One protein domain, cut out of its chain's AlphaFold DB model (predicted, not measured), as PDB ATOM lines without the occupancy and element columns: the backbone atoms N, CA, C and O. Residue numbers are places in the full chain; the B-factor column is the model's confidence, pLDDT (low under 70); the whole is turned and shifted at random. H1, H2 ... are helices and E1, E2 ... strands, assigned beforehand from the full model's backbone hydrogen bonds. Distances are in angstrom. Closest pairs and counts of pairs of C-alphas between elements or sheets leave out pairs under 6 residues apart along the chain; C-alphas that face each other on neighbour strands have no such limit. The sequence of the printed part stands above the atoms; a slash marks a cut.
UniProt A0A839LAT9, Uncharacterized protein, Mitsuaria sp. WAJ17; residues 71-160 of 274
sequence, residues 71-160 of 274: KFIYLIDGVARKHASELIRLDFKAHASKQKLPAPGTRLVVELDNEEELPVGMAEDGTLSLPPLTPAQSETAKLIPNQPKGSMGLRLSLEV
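This is residues 71 to 160 of the 274 residues of an uncharacterized protein of Mitsuaria sp. WAJ17 (UniProt A0A839LAT9). This is a flat domain in which a long two-stranded ribbon, E1 with E5, makes one side, and a small three-stranded sheet, E3 - E2 - E4, makes the other, with helix H2 at the start of E4. Helix H1 bridges the two sides, running from H2 to E1, while residues 123 to 134, with no named element, lead from E3 to H2. The printed part has 90 residues, with two named helices and five named strands in the order H1 E1 E2 E3 H2 E4 E5; both sheets are antiparallel, and the class is mixed, helices and strands. The whole is compact, with a radius of gyration of the C-alphas of 13.2 A, and spans 35 by 34 by 17 A.

Begin at H1, residues 71 to 83: with residues 71 to 75 alone it touches H2, residues 135 to 140, where the closest C-alphas, of Lys 71 and Glu 139, are 5.1 A apart. Their lines stand at a shallow tilt of 30 degrees, opposite ways. Farther along H1, the C-alpha of Ala 80 is 5.7 A from that of Leu 90 in E1, residues 88 to 96, their closest pair. E1 is antiparallel to E5, residues 152 to 160, at 157 degrees; look at N 89 and O 159, 2.8 A apart, within hydrogen-bond range. Next find the hairpin of E2, residues 108 to 111, and E3, residues 117 to 122, antiparallel at 153 degrees, with N 110 and O 118 at 2.8 A. On the other side of E2 is E4, residues 142 to 145, antiparallel at 150 degrees, with N 144 and O 109 at 2.8 A. E3, H2 and E4 form a split strand-helix-strand unit, two strands running the same way with E2 between them, and its crossover is right-handed. H2 is only just not on this sheet, with 4 pairs of C-alphas within 10 A. E1 and E3 are only just apart, their closest C-alphas 8.2 A from each other. Every O i to N i+4 pair is within hydrogen-bond range in H1, and 1 of 2 in H2.

Find C-alpha 71 at (30.936, 47.844, 103.018); from there H1 runs 18.6 A to His 83. E1 covers 25.3 A from C-alpha 88 at (12.772, 48.111, 116.200). E2 measures 9.6 A, E3 15.4 A, H2 9.4 A and E4 9.8 A. E5 runs 25.4 A to C-alpha 160 at (8.845, 45.958, 115.061).

The two C-alphas farthest apart, of Asn 114 and Val 160, are 37.7 A from each other. The printed part has no cut; the links E1 to E2 and E3 to H2 are long, and in the latter residues 128 to 129 pair antiparallel with residues 121 to 122 of E3. The mean pLDDT of the printed part is 89.4, and no printed residue is under 70.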
ATOM      1  N   LYS A  71      30.861  46.460 102.527       90.06
ATOM      2  CA  LYS A  71      30.936  47.844 103.018       90.06
ATOM      3  C   LYS A  71      29.563  48.457 103.300       90.06
ATOM      4  O   LYS A  71      29.361  49.062 104.348       90.06
ATOM      5  N   PHE A  72      28.603  48.298 102.388       88.69
ATOM      6  CA  PHE A  72      27.257  48.838 102.585       88.69
ATOM      7  C   PHE A  72      26.478  48.060 103.641       88.69
ATOM      8  O   PHE A  72      25.758  48.674 104.424       88.69
ATOM      9  N   ILE A  73      26.641  46.736 103.692       90.81
ATOM     10  CA  ILE A  73      26.005  45.896 104.710       90.81
ATOM     11  C   ILE A  73      26.472  46.336 106.105       90.81
ATOM     12  O   ILE A  73      25.633  46.621 106.951       90.81
ATOM     13  N   TYR A  74      27.783  46.477 106.317       91.81
ATOM     14  CA  TYR A  74      28.357  46.921 107.591       91.81
ATOM     15  C   TYR A  74      27.992  48.354 107.951       91.81
ATOM     16  O   TYR A  74      27.727  48.654 109.112       91.81
ATOM     17  N   LEU A  75      27.937  49.245 106.963       90.81
ATOM     18  CA  LEU A  75      27.497  50.614 107.184       90.81
ATOM     19  C   LEU A  75      26.037  50.653 107.660       90.81
ATOM     20  O   LEU A  75      25.722  51.352 108.622       90.81
ATOM     21  N   ILE A  76      25.150  49.889 107.017       90.62
ATOM     22  CA  ILE A  76      23.738  49.803 107.409       90.62
ATOM     23  C   ILE A  76      23.606  49.112 108.770       90.62
ATOM     24  O   ILE A  76      22.837  49.584 109.601       90.62
ATOM     25  N   ASP A  77      24.370  48.047 109.020       90.38
ATOM     26  CA  ASP A  77      24.419  47.342 110.306       90.38
ATOM     27  C   ASP A  77      24.888  48.265 111.444       90.38
ATOM     28  O   ASP A  77      24.294  48.282 112.516       90.38
ATOM     29  N   GLY A  78      25.885  49.121 111.210       90.69
ATOM     30  CA  GLY A  78      26.331  50.108 112.197       90.69
ATOM     31  C   GLY A  78      25.229  51.101 112.582       90.69
ATOM     32  O   GLY A  78      25.022  51.386 113.764       90.69
ATOM     33  N   VAL A  79      24.462  51.584 111.599       90.75
ATOM     34  CA  VAL A  79      23.287  52.441 111.846       90.75
ATOM     35  C   VAL A  79      22.189  51.659 112.553       90.75
ATOM     36  O   VAL A  79      21.609  52.155 113.516       90.75
ATOM     37  N   ALA A  80      21.927  50.431 112.110       88.62
ATOM     38  CA  ALA A  80      20.954  49.541 112.722       88.62
ATOM     39  C   ALA A  80      21.257  49.329 114.199       88.62
ATOM     40  O   ALA A  80      20.363  49.508 115.011       88.62
ATOM     41  N   ARG A  81      22.512  49.042 114.560       87.88
ATOM     42  CA  ARG A  81      22.955  48.875 115.952       87.88
ATOM     43  C   ARG A  81      22.816  50.154 116.767       87.88
ATOM     44  O   ARG A  81      22.441  50.081 117.930       87.88
ATOM     45  N   LYS A  82      23.057  51.325 116.169       88.94
ATOM     46  CA  LYS A  82      22.835  52.622 116.834       88.94
ATOM     47  C   LYS A  82      21.355  52.864 117.151       88.94
ATOM     48  O   LYS A  82      21.041  53.475 118.169       88.94
ATOM     49  N   HIS A  83      20.460  52.401 116.279       86.56
ATOM     50  CA  HIS A  83      19.004  52.505 116.445       86.56
ATOM     51  C   HIS A  83      18.367  51.259 117.066       86.56
ATOM     52  O   HIS A  83      17.156  51.253 117.305       86.56
ATOM     53  N   ALA A  84      19.163  50.217 117.325       83.19
ATOM     54  CA  ALA A  84      18.698  48.968 117.887       83.19
ATOM     55  C   ALA A  84      18.128  49.285 119.260       83.19
ATOM     56  O   ALA A  84      18.813  49.740 120.175       83.19
ATOM     57  N   SER A  85      16.826  49.105 119.362       83.19
ATOM     58  CA  SER A  85      16.068  49.380 120.564       83.19
ATOM     59  C   SER A  85      15.088  48.248 120.763       83.19
ATOM     60  O   SER A  85      14.849  47.449 119.861       83.19
ATOM     61  N   GLU A  86      14.459  48.207 121.930       82.31
ATOM     62  CA  GLU A  86      13.409  47.230 122.222       82.31
ATOM     63  C   GLU A  86      12.194  47.337 121.280       82.31
ATOM     64  O   GLU A  86      11.312  46.484 121.321       82.31
ATOM     65  N   LEU A  87      12.118  48.382 120.444       85.75
ATOM     66  CA  LEU A  87      10.982  48.655 119.569       85.75
ATOM     67  C   LEU A  87      11.220  48.250 118.113       85.75
ATOM     68  O   LEU A  87      10.267  47.860 117.437       85.75
ATOM     69  N   ILE A  88      12.455  48.330 117.616       88.19
ATOM     70  CA  ILE A  88      12.772  48.111 116.200       88.19
ATOM     71  C   ILE A  88      14.047  47.293 116.069       88.19
ATOM     72  O   ILE A  88      15.072  47.623 116.667       88.19
ATOM     73  N   ARG A  89      13.986  46.280 115.202       88.31
ATOM     74  CA  ARG A  89      15.135  45.501 114.754       88.31
ATOM     75  C   ARG A  89      15.284  45.604 113.243       88.31
ATOM     76  O   ARG A  89      14.305  45.498 112.505       88.31
ATOM     77  N   LEU A  90      16.510  45.818 112.788       89.94
ATOM     78  CA  LEU A  90      16.866  45.736 111.379       89.94
ATOM     79  C   LEU A  90      17.850  44.583 111.222       89.94
ATOM     80  O   LEU A  90      18.921  44.610 111.816       89.94
ATOM     81  N   ASP A  91      17.481  43.602 110.411       91.19
ATOM     82  CA  ASP A  91      18.255  42.386 110.202       91.19
ATOM     83  C   ASP A  91      18.473  42.139 108.710       91.19
ATOM     84  O   ASP A  91      17.630  42.458 107.865       91.19
ATOM     85  N   PHE A  92      19.584  41.493 108.372       92.56
ATOM     86  CA  PHE A  92      19.802  40.953 107.036       92.56
ATOM     87  C   PHE A  92      19.386  39.489 107.019       92.56
ATOM     88  O   PHE A  92      19.874  38.707 107.827       92.56
ATOM     89  N   LYS A  93      18.513  39.104 106.089       93.00
ATOM     90  CA  LYS A  93      18.123  37.707 105.885       93.00
ATOM     91  C   LYS A  93      18.637  37.192 104.549       93.00
ATOM     92  O   LYS A  93      18.341  37.766 103.494       93.00
ATOM     93  N   ALA A  94      19.397  36.105 104.591       91.75
ATOM     94  CA  ALA A  94      19.783  35.373 103.396       91.75
ATOM     95  C   ALA A  94      18.596  34.561 102.867       91.75
ATOM     96  O   ALA A  94      17.835  33.966 103.627       91.75
ATOM     97  N   HIS A  95      18.440  34.536 101.549       89.81
ATOM     98  CA  HIS A  95      17.437  33.723 100.871       89.81
ATOM     99  C   HIS A  95      18.037  33.113  99.608       89.81
ATOM    100  O   HIS A  95      18.930  33.693  98.991       89.81
ATOM    101  N   ALA A  96      17.556  31.939  99.210       88.44
ATOM    102  CA  ALA A  96      17.913  31.388  97.910       88.44
ATOM    103  C   ALA A  96      17.138  32.116  96.799       88.44
ATOM    104  O   ALA A  96      15.982  32.487  96.977       88.44
ATOM    105  N   SER A  97      17.703  32.260  95.602       82.62
ATOM    106  CA  SER A  97      17.055  33.016  94.512       82.62
ATOM    107  C   SER A  97      15.679  32.467  94.101       82.62
ATOM    108  O   SER A  97      14.858  33.191  93.546       82.62
ATOM    109  N   LYS A  98      15.407  31.184  94.382       84.75
ATOM    110  CA  LYS A  98      14.127  30.513  94.086       84.75
ATOM    111  C   LYS A  98      13.253  30.249  95.316       84.75
ATOM    112  O   LYS A  98      12.136  29.766  95.156       84.75
ATOM    113  N   GLN A  99      13.741  30.499  96.531       83.69
ATOM    114  CA  GLN A  99      13.040  30.133  97.766       83.69
ATOM    115  C   GLN A  99      13.119  31.264  98.790       83.69
ATOM    116  O   GLN A  99      14.093  31.998  98.863       83.69
ATOM    117  N   LYS A 100      12.088  31.402  99.627       80.44
ATOM    118  CA  LYS A 100      12.068  32.451 100.661       80.44
ATOM    119  C   LYS A 100      13.073  32.209 101.793       80.44
ATOM    120  O   LYS A 100      13.384  33.151 102.510       80.44
ATOM    121  N   LEU A 101      13.535  30.971 101.949       82.44
ATOM    122  CA  LEU A 101      14.480  30.545 102.975       82.44
ATOM    123  C   LEU A 101      15.868  30.310 102.364       82.44
ATOM    124  O   LEU A 101      15.971  30.070 101.152       82.44
ATOM    125  N   PRO A 102      16.938  30.400 103.170       81.75
ATOM    126  CA  PRO A 102      18.269  30.021 102.721       81.75
ATOM    127  C   PRO A 102      18.298  28.530 102.361       81.75
ATOM    128  O   PRO A 102      17.602  27.710 102.962       81.75
ATOM    129  N   ALA A 103      19.116  28.165 101.373       83.06
ATOM    130  CA  ALA A 103      19.320  26.760 101.045       83.06
ATOM    131  C   ALA A 103      20.019  26.040 102.220       83.06
ATOM    132  O   ALA A 103      20.885  26.645 102.869       83.06
ATOM    133  N   PRO A 104      19.703  24.765 102.501       84.38
ATOM    134  CA  PRO A 104      20.384  24.011 103.550       84.38
ATOM    135  C   PRO A 104      21.896  23.958 103.284       84.38
ATOM    136  O   PRO A 104      22.335  23.800 102.145       84.38
ATOM    137  N   GLY A 105      22.703  24.131 104.337       85.69
ATOM    138  CA  GLY A 105      24.167  24.167 104.231       85.69
ATOM    139  C   GLY A 105      24.752  25.477 103.686       85.69
ATOM    140  O   GLY A 105      25.949  25.539 103.392       85.69
ATOM    141  N   THR A 106      23.942  26.534 103.552       87.44
ATOM    142  CA  THR A 106      24.448  27.867 103.198       87.44
ATOM    143  C   THR A 106      25.345  28.397 104.310       87.44
ATOM    144  O   THR A 106      24.950  28.476 105.468       87.44
ATOM    145  N   ARG A 107      26.572  28.759 103.935       89.75
ATOM    146  CA  ARG A 107      27.566  29.387 104.807       89.75
ATOM    147  C   ARG A 107      28.057  30.662 104.146       89.75
ATOM    148  O   ARG A 107      28.174  30.712 102.916       89.75
ATOM    149  N   LEU A 108      28.324  31.661 104.971       91.69
ATOM    150  CA  LEU A 108      28.848  32.957 104.575       91.69
ATOM    151  C   LEU A 108      30.118  33.219 105.371       91.69
ATOM    152  O   LEU A 108      30.151  32.978 106.578       91.69
ATOM    153  N   VAL A 109      31.144  33.705 104.687       94.12
ATOM    154  CA  VAL A 109      32.372  34.188 105.317       94.12
ATOM    155  C   VAL A 109      32.624  35.615 104.866       94.12
ATOM    156  O   VAL A 109      32.257  36.006 103.754       94.12
ATOM    157  N   VAL A 110      33.205  36.403 105.755       93.75
ATOM    158  CA  VAL A 110      33.719  37.727 105.439       93.75
ATOM    159  C   VAL A 110      35.220  37.585 105.275       93.75
ATOM    160  O   VAL A 110      35.915  37.300 106.242       93.75
ATOM    161  N   GLU A 111      35.689  37.750 104.045       93.56
ATOM    162  CA  GLU A 111      37.112  37.792 103.714       93.56
ATOM    163  C   GLU A 111      37.597  39.237 103.848       93.56
ATOM    164  O   GLU A 111      37.002  40.160 103.278       93.56
ATOM    165  N   LEU A 112      38.654  39.431 104.630       93.00
ATOM    166  CA  LEU A 112      39.352  40.701 104.798       93.00
ATOM    167  C   LEU A 112      40.572  40.783 103.858       93.00
ATOM    168  O   LEU A 112      40.999  39.786 103.281       93.00
ATOM    169  N   ASP A 113      41.178  41.965 103.718       91.50
ATOM    170  CA  ASP A 113      42.363  42.151 102.855       91.50
ATOM    171  C   ASP A 113      43.599  41.357 103.292       91.50
ATOM    172  O   ASP A 113      44.469  41.072 102.473       91.50
ATOM    173  N   ASN A 114      43.692  41.012 104.577       91.12
ATOM    174  CA  ASN A 114      44.746  40.163 105.131       91.12
ATOM    175  C   ASN A 114      44.482  38.661 104.907       91.12
ATOM    176  O   ASN A 114      45.120  37.847 105.569       91.12
ATOM    177  N   GLU A 115      43.540  38.304 104.023       88.50
ATOM    178  CA  GLU A 115      43.102  36.926 103.737       88.50
ATOM    179  C   GLU A 115      42.494  36.203 104.956       88.50
ATOM    180  O   GLU A 115      42.324  34.985 104.960       88.50
ATOM    181  N   GLU A 116      42.138  36.951 106.003       92.12
ATOM    182  CA  GLU A 116      41.448  36.415 107.168       92.12
ATOM    183  C   GLU A 116      39.966  36.203 106.845       92.12
ATOM    184  O   GLU A 116      39.265  37.122 106.408       92.12
ATOM    185  N   GLU A 117      39.485  34.980 107.075       92.50
ATOM    186  CA  GLU A 117      38.086  34.608 106.890       92.50
ATOM    187  C   GLU A 117      37.358  34.579 108.235       92.50
ATOM    188  O   GLU A 117      37.606  33.726 109.089       92.50
ATOM    189  N   LEU A 118      36.400  35.487 108.406       93.75
ATOM    190  CA  LEU A 118      35.547  35.537 109.587       93.75
ATOM    191  C   LEU A 118      34.195  34.879 109.282       93.75
ATOM    192  O   LEU A 118      33.501  35.305 108.348       93.75
ATOM    193  N   PRO A 119      33.773  33.851 110.040       94.06
ATOM    194  CA  PRO A 119      32.498  33.193 109.800       94.06
ATOM    195  C   PRO A 119      31.333  34.134 110.123       94.06
ATOM    196  O   PRO A 119      31.305  34.786 111.166       94.06
ATOM    197  N   VAL A 120      30.335  34.170 109.240       94.38
ATOM    198  CA  VAL A 120      29.073  34.877 109.483       94.38
ATOM    199  C   VAL A 120      28.072  33.887 110.054       94.38
ATOM    200  O   VAL A 120      27.754  32.874 109.424       94.38
ATOM    201  N   GLY A 121      27.556  34.188 111.244       92.75
ATOM    202  CA  GLY A 121      26.495  33.394 111.849       92.75
ATOM    203  C   GLY A 121      25.221  33.482 111.010       92.75
ATOM    204  O   GLY A 121      24.866  34.557 110.527       92.75
ATOM    205  N   MET A 122      24.520  32.366 110.836       93.88
ATOM    206  CA  MET A 122      23.217  32.332 110.172       93.88
ATOM    207  C   MET A 122      22.234  31.566 111.048       93.88
ATOM    208  O   MET A 122      22.473  30.405 111.378       93.88
ATOM    209  N   ALA A 123      21.145  32.224 111.433       92.75
ATOM    210  CA  ALA A 123      20.043  31.600 112.152       92.75
ATOM    211  C   ALA A 123      19.166  30.758 111.207       92.75
ATOM    212  O   ALA A 123      19.230  30.892 109.983       92.75
ATOM    213  N   GLU A 124      18.307  29.911 111.775       88.62
ATOM    214  CA  GLU A 124      17.409  29.024 111.015       88.62
ATOM    215  C   GLU A 124      16.428  29.784 110.111       88.62
ATOM    216  O   GLU A 124      16.057  29.312 109.037       88.62
ATOM    217  N   ASP A 125      16.039  30.993 110.514       87.69
ATOM    218  CA  ASP A 125      15.170  31.877 109.738       87.69
ATOM    219  C   ASP A 125      15.922  32.666 108.645       87.69
ATOM    220  O   ASP A 125      15.338  33.518 107.970       87.69
ATOM    221  N   GLY A 126      17.221  32.389 108.478       90.19
ATOM    222  CA  GLY A 126      18.124  33.044 107.540       90.19
ATOM    223  C   GLY A 126      18.700  34.369 108.026       90.19
ATOM    224  O   GLY A 126      19.412  35.012 107.252       90.19
ATOM    225  N   THR A 127      18.419  34.792 109.262       92.62
ATOM    226  CA  THR A 127      18.991  36.018 109.833       92.62
ATOM    227  C   THR A 127      20.503  35.898 109.976       92.62
ATOM    228  O   THR A 127      21.015  34.930 110.538       92.62
ATOM    229  N   LEU A 128      21.218  36.891 109.455       93.38
ATOM    230  CA  LEU A 128      22.669  36.971 109.500       93.38
ATOM    231  C   LEU A 128      23.135  37.693 110.757       93.38
ATOM    232  O   LEU A 128      22.656  38.778 111.077       93.38
ATOM    233  N   SER A 129      24.130  37.112 111.417       92.69
ATOM    234  CA  SER A 129      24.885  37.735 112.494       92.69
ATOM    235  C   SER A 129      26.282  38.061 111.977       92.69
ATOM    236  O   SER A 129      27.113  37.170 111.780       92.69
ATOM    237  N   LEU A 130      26.506  39.342 111.683       93.44
ATOM    238  CA  LEU A 130      27.773  39.825 111.145       93.44
ATOM    239  C   LEU A 130      28.808  39.971 112.269       93.44
ATOM    240  O   LEU A 130      28.475  40.545 113.318       93.44
ATOM    241  N   PRO A 131      30.050  39.497 112.058       93.44
ATOM    242  CA  PRO A 131      31.127  39.697 113.016       93.44
ATOM    243  C   PRO A 131      31.439  41.196 113.151       93.44
ATOM    244  O   PRO A 131      31.352  41.931 112.169       93.44
ATOM    245  N   PRO A 132      31.782  41.692 114.347       91.62
ATOM    246  CA  PRO A 132      32.133  43.094 114.519       91.62
ATOM    247  C   PRO A 132      33.427  43.407 113.760       91.62
ATOM    248  O   PRO A 132      34.455  42.778 113.998       91.62
ATOM    249  N   LEU A 133      33.383  44.399 112.869       92.69
ATOM    250  CA  LEU A 133      34.551  44.884 112.136       92.69
ATOM    251  C   LEU A 133      34.874  46.327 112.508       92.69
ATOM    252  O   LEU A 133      33.988  47.126 112.818       92.69
ATOM    253  N   THR A 134      36.151  46.685 112.404       92.06
ATOM    254  CA  THR A 134      36.565  48.091 112.436       92.06
ATOM    255  C   THR A 134      36.144  48.816 111.148       92.06
ATOM    256  O   THR A 134      35.957  48.170 110.111       92.06
ATOM    257  N   PRO A 135      36.039  50.162 111.152       87.62
ATOM    258  CA  PRO A 135      35.710  50.918 109.946       87.62
ATOM    259  C   PRO A 135      36.652  50.618 108.774       87.62
ATOM    260  O   PRO A 135      36.167  50.390 107.671       87.62
ATOM    261  N   ALA A 136      37.963  50.521 109.026       90.31
ATOM    262  CA  ALA A 136      38.960  50.206 108.002       90.31
ATOM    263  C   ALA A 136      38.755  48.807 107.395       90.31
ATOM    264  O   ALA A 136      38.725  48.668 106.177       90.31
ATOM    265  N   GLN A 137      38.526  47.788 108.233       93.19
ATOM    266  CA  GLN A 137      38.232  46.427 107.764       93.19
ATOM    267  C   GLN A 137      36.927  46.365 106.961       93.19
ATOM    268  O   GLN A 137      36.840  45.647 105.971       93.19
ATOM    269  N   SER A 138      35.908  47.134 107.356       91.12
ATOM    270  CA  SER A 138      34.612  47.132 106.668       91.12
ATOM    271  C   SER A 138      34.676  47.693 105.243       91.12
ATOM    272  O   SER A 138      33.832  47.347 104.416       91.12
ATOM    273  N   GLU A 139      35.659  48.547 104.934       89.19
ATOM    274  CA  GLU A 139      35.792  49.139 103.600       89.19
ATOM    275  C   GLU A 139      36.247  48.130 102.553       89.19
ATOM    276  O   GLU A 139      35.881  48.260 101.384       89.19
ATOM    277  N   THR A 140      37.029  47.144 102.982       90.44
ATOM    278  CA  THR A 140      37.695  46.194 102.095       90.44
ATOM    279  C   THR A 140      37.197  44.763 102.260       90.44
ATOM    280  O   THR A 140      37.420  43.924 101.388       90.44
ATOM    281  N   ALA A 141      36.407  44.517 103.310       93.31
ATOM    282  CA  ALA A 141      35.668  43.287 103.519       93.31
ATOM    283  C   ALA A 141      34.871  42.864 102.272       93.31
ATOM    284  O   ALA A 141      34.166  43.658 101.635       93.31
ATOM    285  N   LYS A 142      34.917  41.568 101.971       92.25
ATOM    286  CA  LYS A 142      34.121  40.917 100.928       92.25
ATOM    287  C   LYS A 142      33.278  39.824 101.555       92.25
ATOM    288  O   LYS A 142      33.766  39.028 102.345       92.25
ATOM    289  N   LEU A 143      32.001  39.770 101.184       91.44
ATOM    290  CA  LEU A 143      31.118  38.698 101.624       91.44
ATOM    291  C   LEU A 143      31.149  37.568 100.595       91.44
ATOM    292  O   LEU A 143      30.785  37.771  99.434       91.44
ATOM    293  N   ILE A 144      31.574  36.384 101.027       90.62
ATOM    294  CA  ILE A 144      31.763  35.223 100.163       90.62
ATOM    295  C   ILE A 144      30.776  34.118 100.567       90.62
ATOM    296  O   ILE A 144      30.883  33.547 101.657       90.62
ATOM    297  N   PRO A 145      29.798  33.784  99.706       91.50
ATOM    298  CA  PRO A 145      28.917  32.644  99.926       91.50
ATOM    299  C   PRO A 145      29.589  31.312  99.566       91.50
ATOM    300  O   PRO A 145      30.428  31.228  98.671       91.50
ATOM    301  N   ASN A 146      29.135  30.231 100.209       91.50
ATOM    302  CA  ASN A 146      29.442  28.850  99.807       91.50
ATOM    303  C   ASN A 146      28.604  28.317  98.641       91.50
ATOM    304  O   ASN A 146      28.843  27.220  98.148       91.50
ATOM    305  N   GLN A 147      27.616  29.086  98.209       88.88
ATOM    306  CA  GLN A 147      26.699  28.701  97.148       88.88
ATOM    307  C   GLN A 147      27.189  29.219  95.784       88.88
ATOM    308  O   GLN A 147      27.951  30.188  95.736       88.88
ATOM    309  N   PRO A 148      26.777  28.600  94.659       86.56
ATOM    310  CA  PRO A 148      27.126  29.094  93.330       86.56
ATOM    311  C   PRO A 148      26.646  30.538  93.127       86.56
ATOM    312  O   PRO A 148      25.605  30.938  93.653       86.56
ATOM    313  N   LYS A 149      27.387  31.321  92.338       86.19
ATOM    314  CA  LYS A 149      27.055  32.732  92.080       86.19
ATOM    315  C   LYS A 149      25.627  32.890  91.546       86.19
ATOM    316  O   LYS A 149      25.192  32.124  90.687       86.19
ATOM    317  N   GLY A 150      24.912  33.890  92.048       85.06
ATOM    318  CA  GLY A 150      23.532  34.214  91.696       85.06
ATOM    319  C   GLY A 150      22.477  33.301  92.328       85.06
ATOM    320  O   GLY A 150      21.290  33.472  92.048       85.06
ATOM    321  N   SER A 151      22.864  32.329  93.162       86.62
ATOM    322  CA  SER A 151      21.911  31.424  93.829       86.62
ATOM    323  C   SER A 151      21.436  31.914  95.197       86.62
ATOM    324  O   SER A 151      20.464  31.368  95.728       86.62
ATOM    325  N   MET A 152      22.080  32.945  95.746       88.88
ATOM    326  CA  MET A 152      21.740  33.537  97.033       88.88
ATOM    327  C   MET A 152      21.541  35.047  96.894       88.88
ATOM    328  O   MET A 152      22.323  35.733  96.242       88.88
ATOM    329  N   GLY A 153      20.503  35.560  97.547       88.19
ATOM    330  CA  GLY A 153      20.254  36.983  97.722       88.19
ATOM    331  C   GLY A 153      20.265  37.369  99.198       88.19
ATOM    332  O   GLY A 153      20.026  36.548 100.088       88.19
ATOM    333  N   LEU A 154      20.503  38.652  99.460       89.75
ATOM    334  CA  LEU A 154      20.303  39.253 100.776       89.75
ATOM    335  C   LEU A 154      19.082  40.154 100.748       89.75
ATOM    336  O   LEU A 154      18.885  40.937  99.820       89.75
ATOM    337  N   ARG A 155      18.263  40.052 101.789       88.12
ATOM    338  CA  ARG A 155      17.104  40.910 101.986       88.12
ATOM    339  C   ARG A 155      17.235  41.650 103.304       88.12
ATOM    340  O   ARG A 155      17.453  41.036 104.341       88.12
ATOM    341  N   LEU A 156      17.024  42.959 103.258       88.94
ATOM    342  CA  LEU A 156      16.869  43.767 104.456       88.94
ATOM    343  C   LEU A 156      15.475  43.526 105.055       88.94
ATOM    344  O   LEU A 156      14.461  43.663 104.361       88.94
ATOM    345  N   SER A 157      15.431  43.141 106.323       88.31
ATOM    346  CA  SER A 157      14.218  42.905 107.099       88.31
ATOM    347  C   SER A 157      14.138  43.940 108.209       88.31
ATOM    348  O   SER A 157      15.069  44.088 108.988       88.31
ATOM    349  N   LEU A 158      13.021  44.655 108.274       87.12
ATOM    350  CA  LEU A 158      12.752  45.651 109.304       87.12
ATOM    351  C   LEU A 158      11.551  45.178 110.113       87.12
ATOM    352  O   LEU A 158      10.447  45.069 109.576       87.12
ATOM    353  N   GLU A 159      11.793  44.860 111.374       85.06
ATOM    354  CA  GLU A 159      10.835  44.243 112.282       85.06
ATOM    355  C   GLU A 159      10.550  45.175 113.461       85.06
ATOM    356  O   GLU A 159      11.446  45.821 114.004       85.06
ATOM    357  N   VAL A 160       9.279  45.253 113.852       85.25
ATOM    358  CA  VAL A 160       8.845  45.958 115.061       85.25
ATOM    359  C   VAL A 160       8.658  44.896 116.138       85.25
ATOM    360  O   VAL A 160       7.761  44.064 116.033       85.25
TER     361      VAL A 160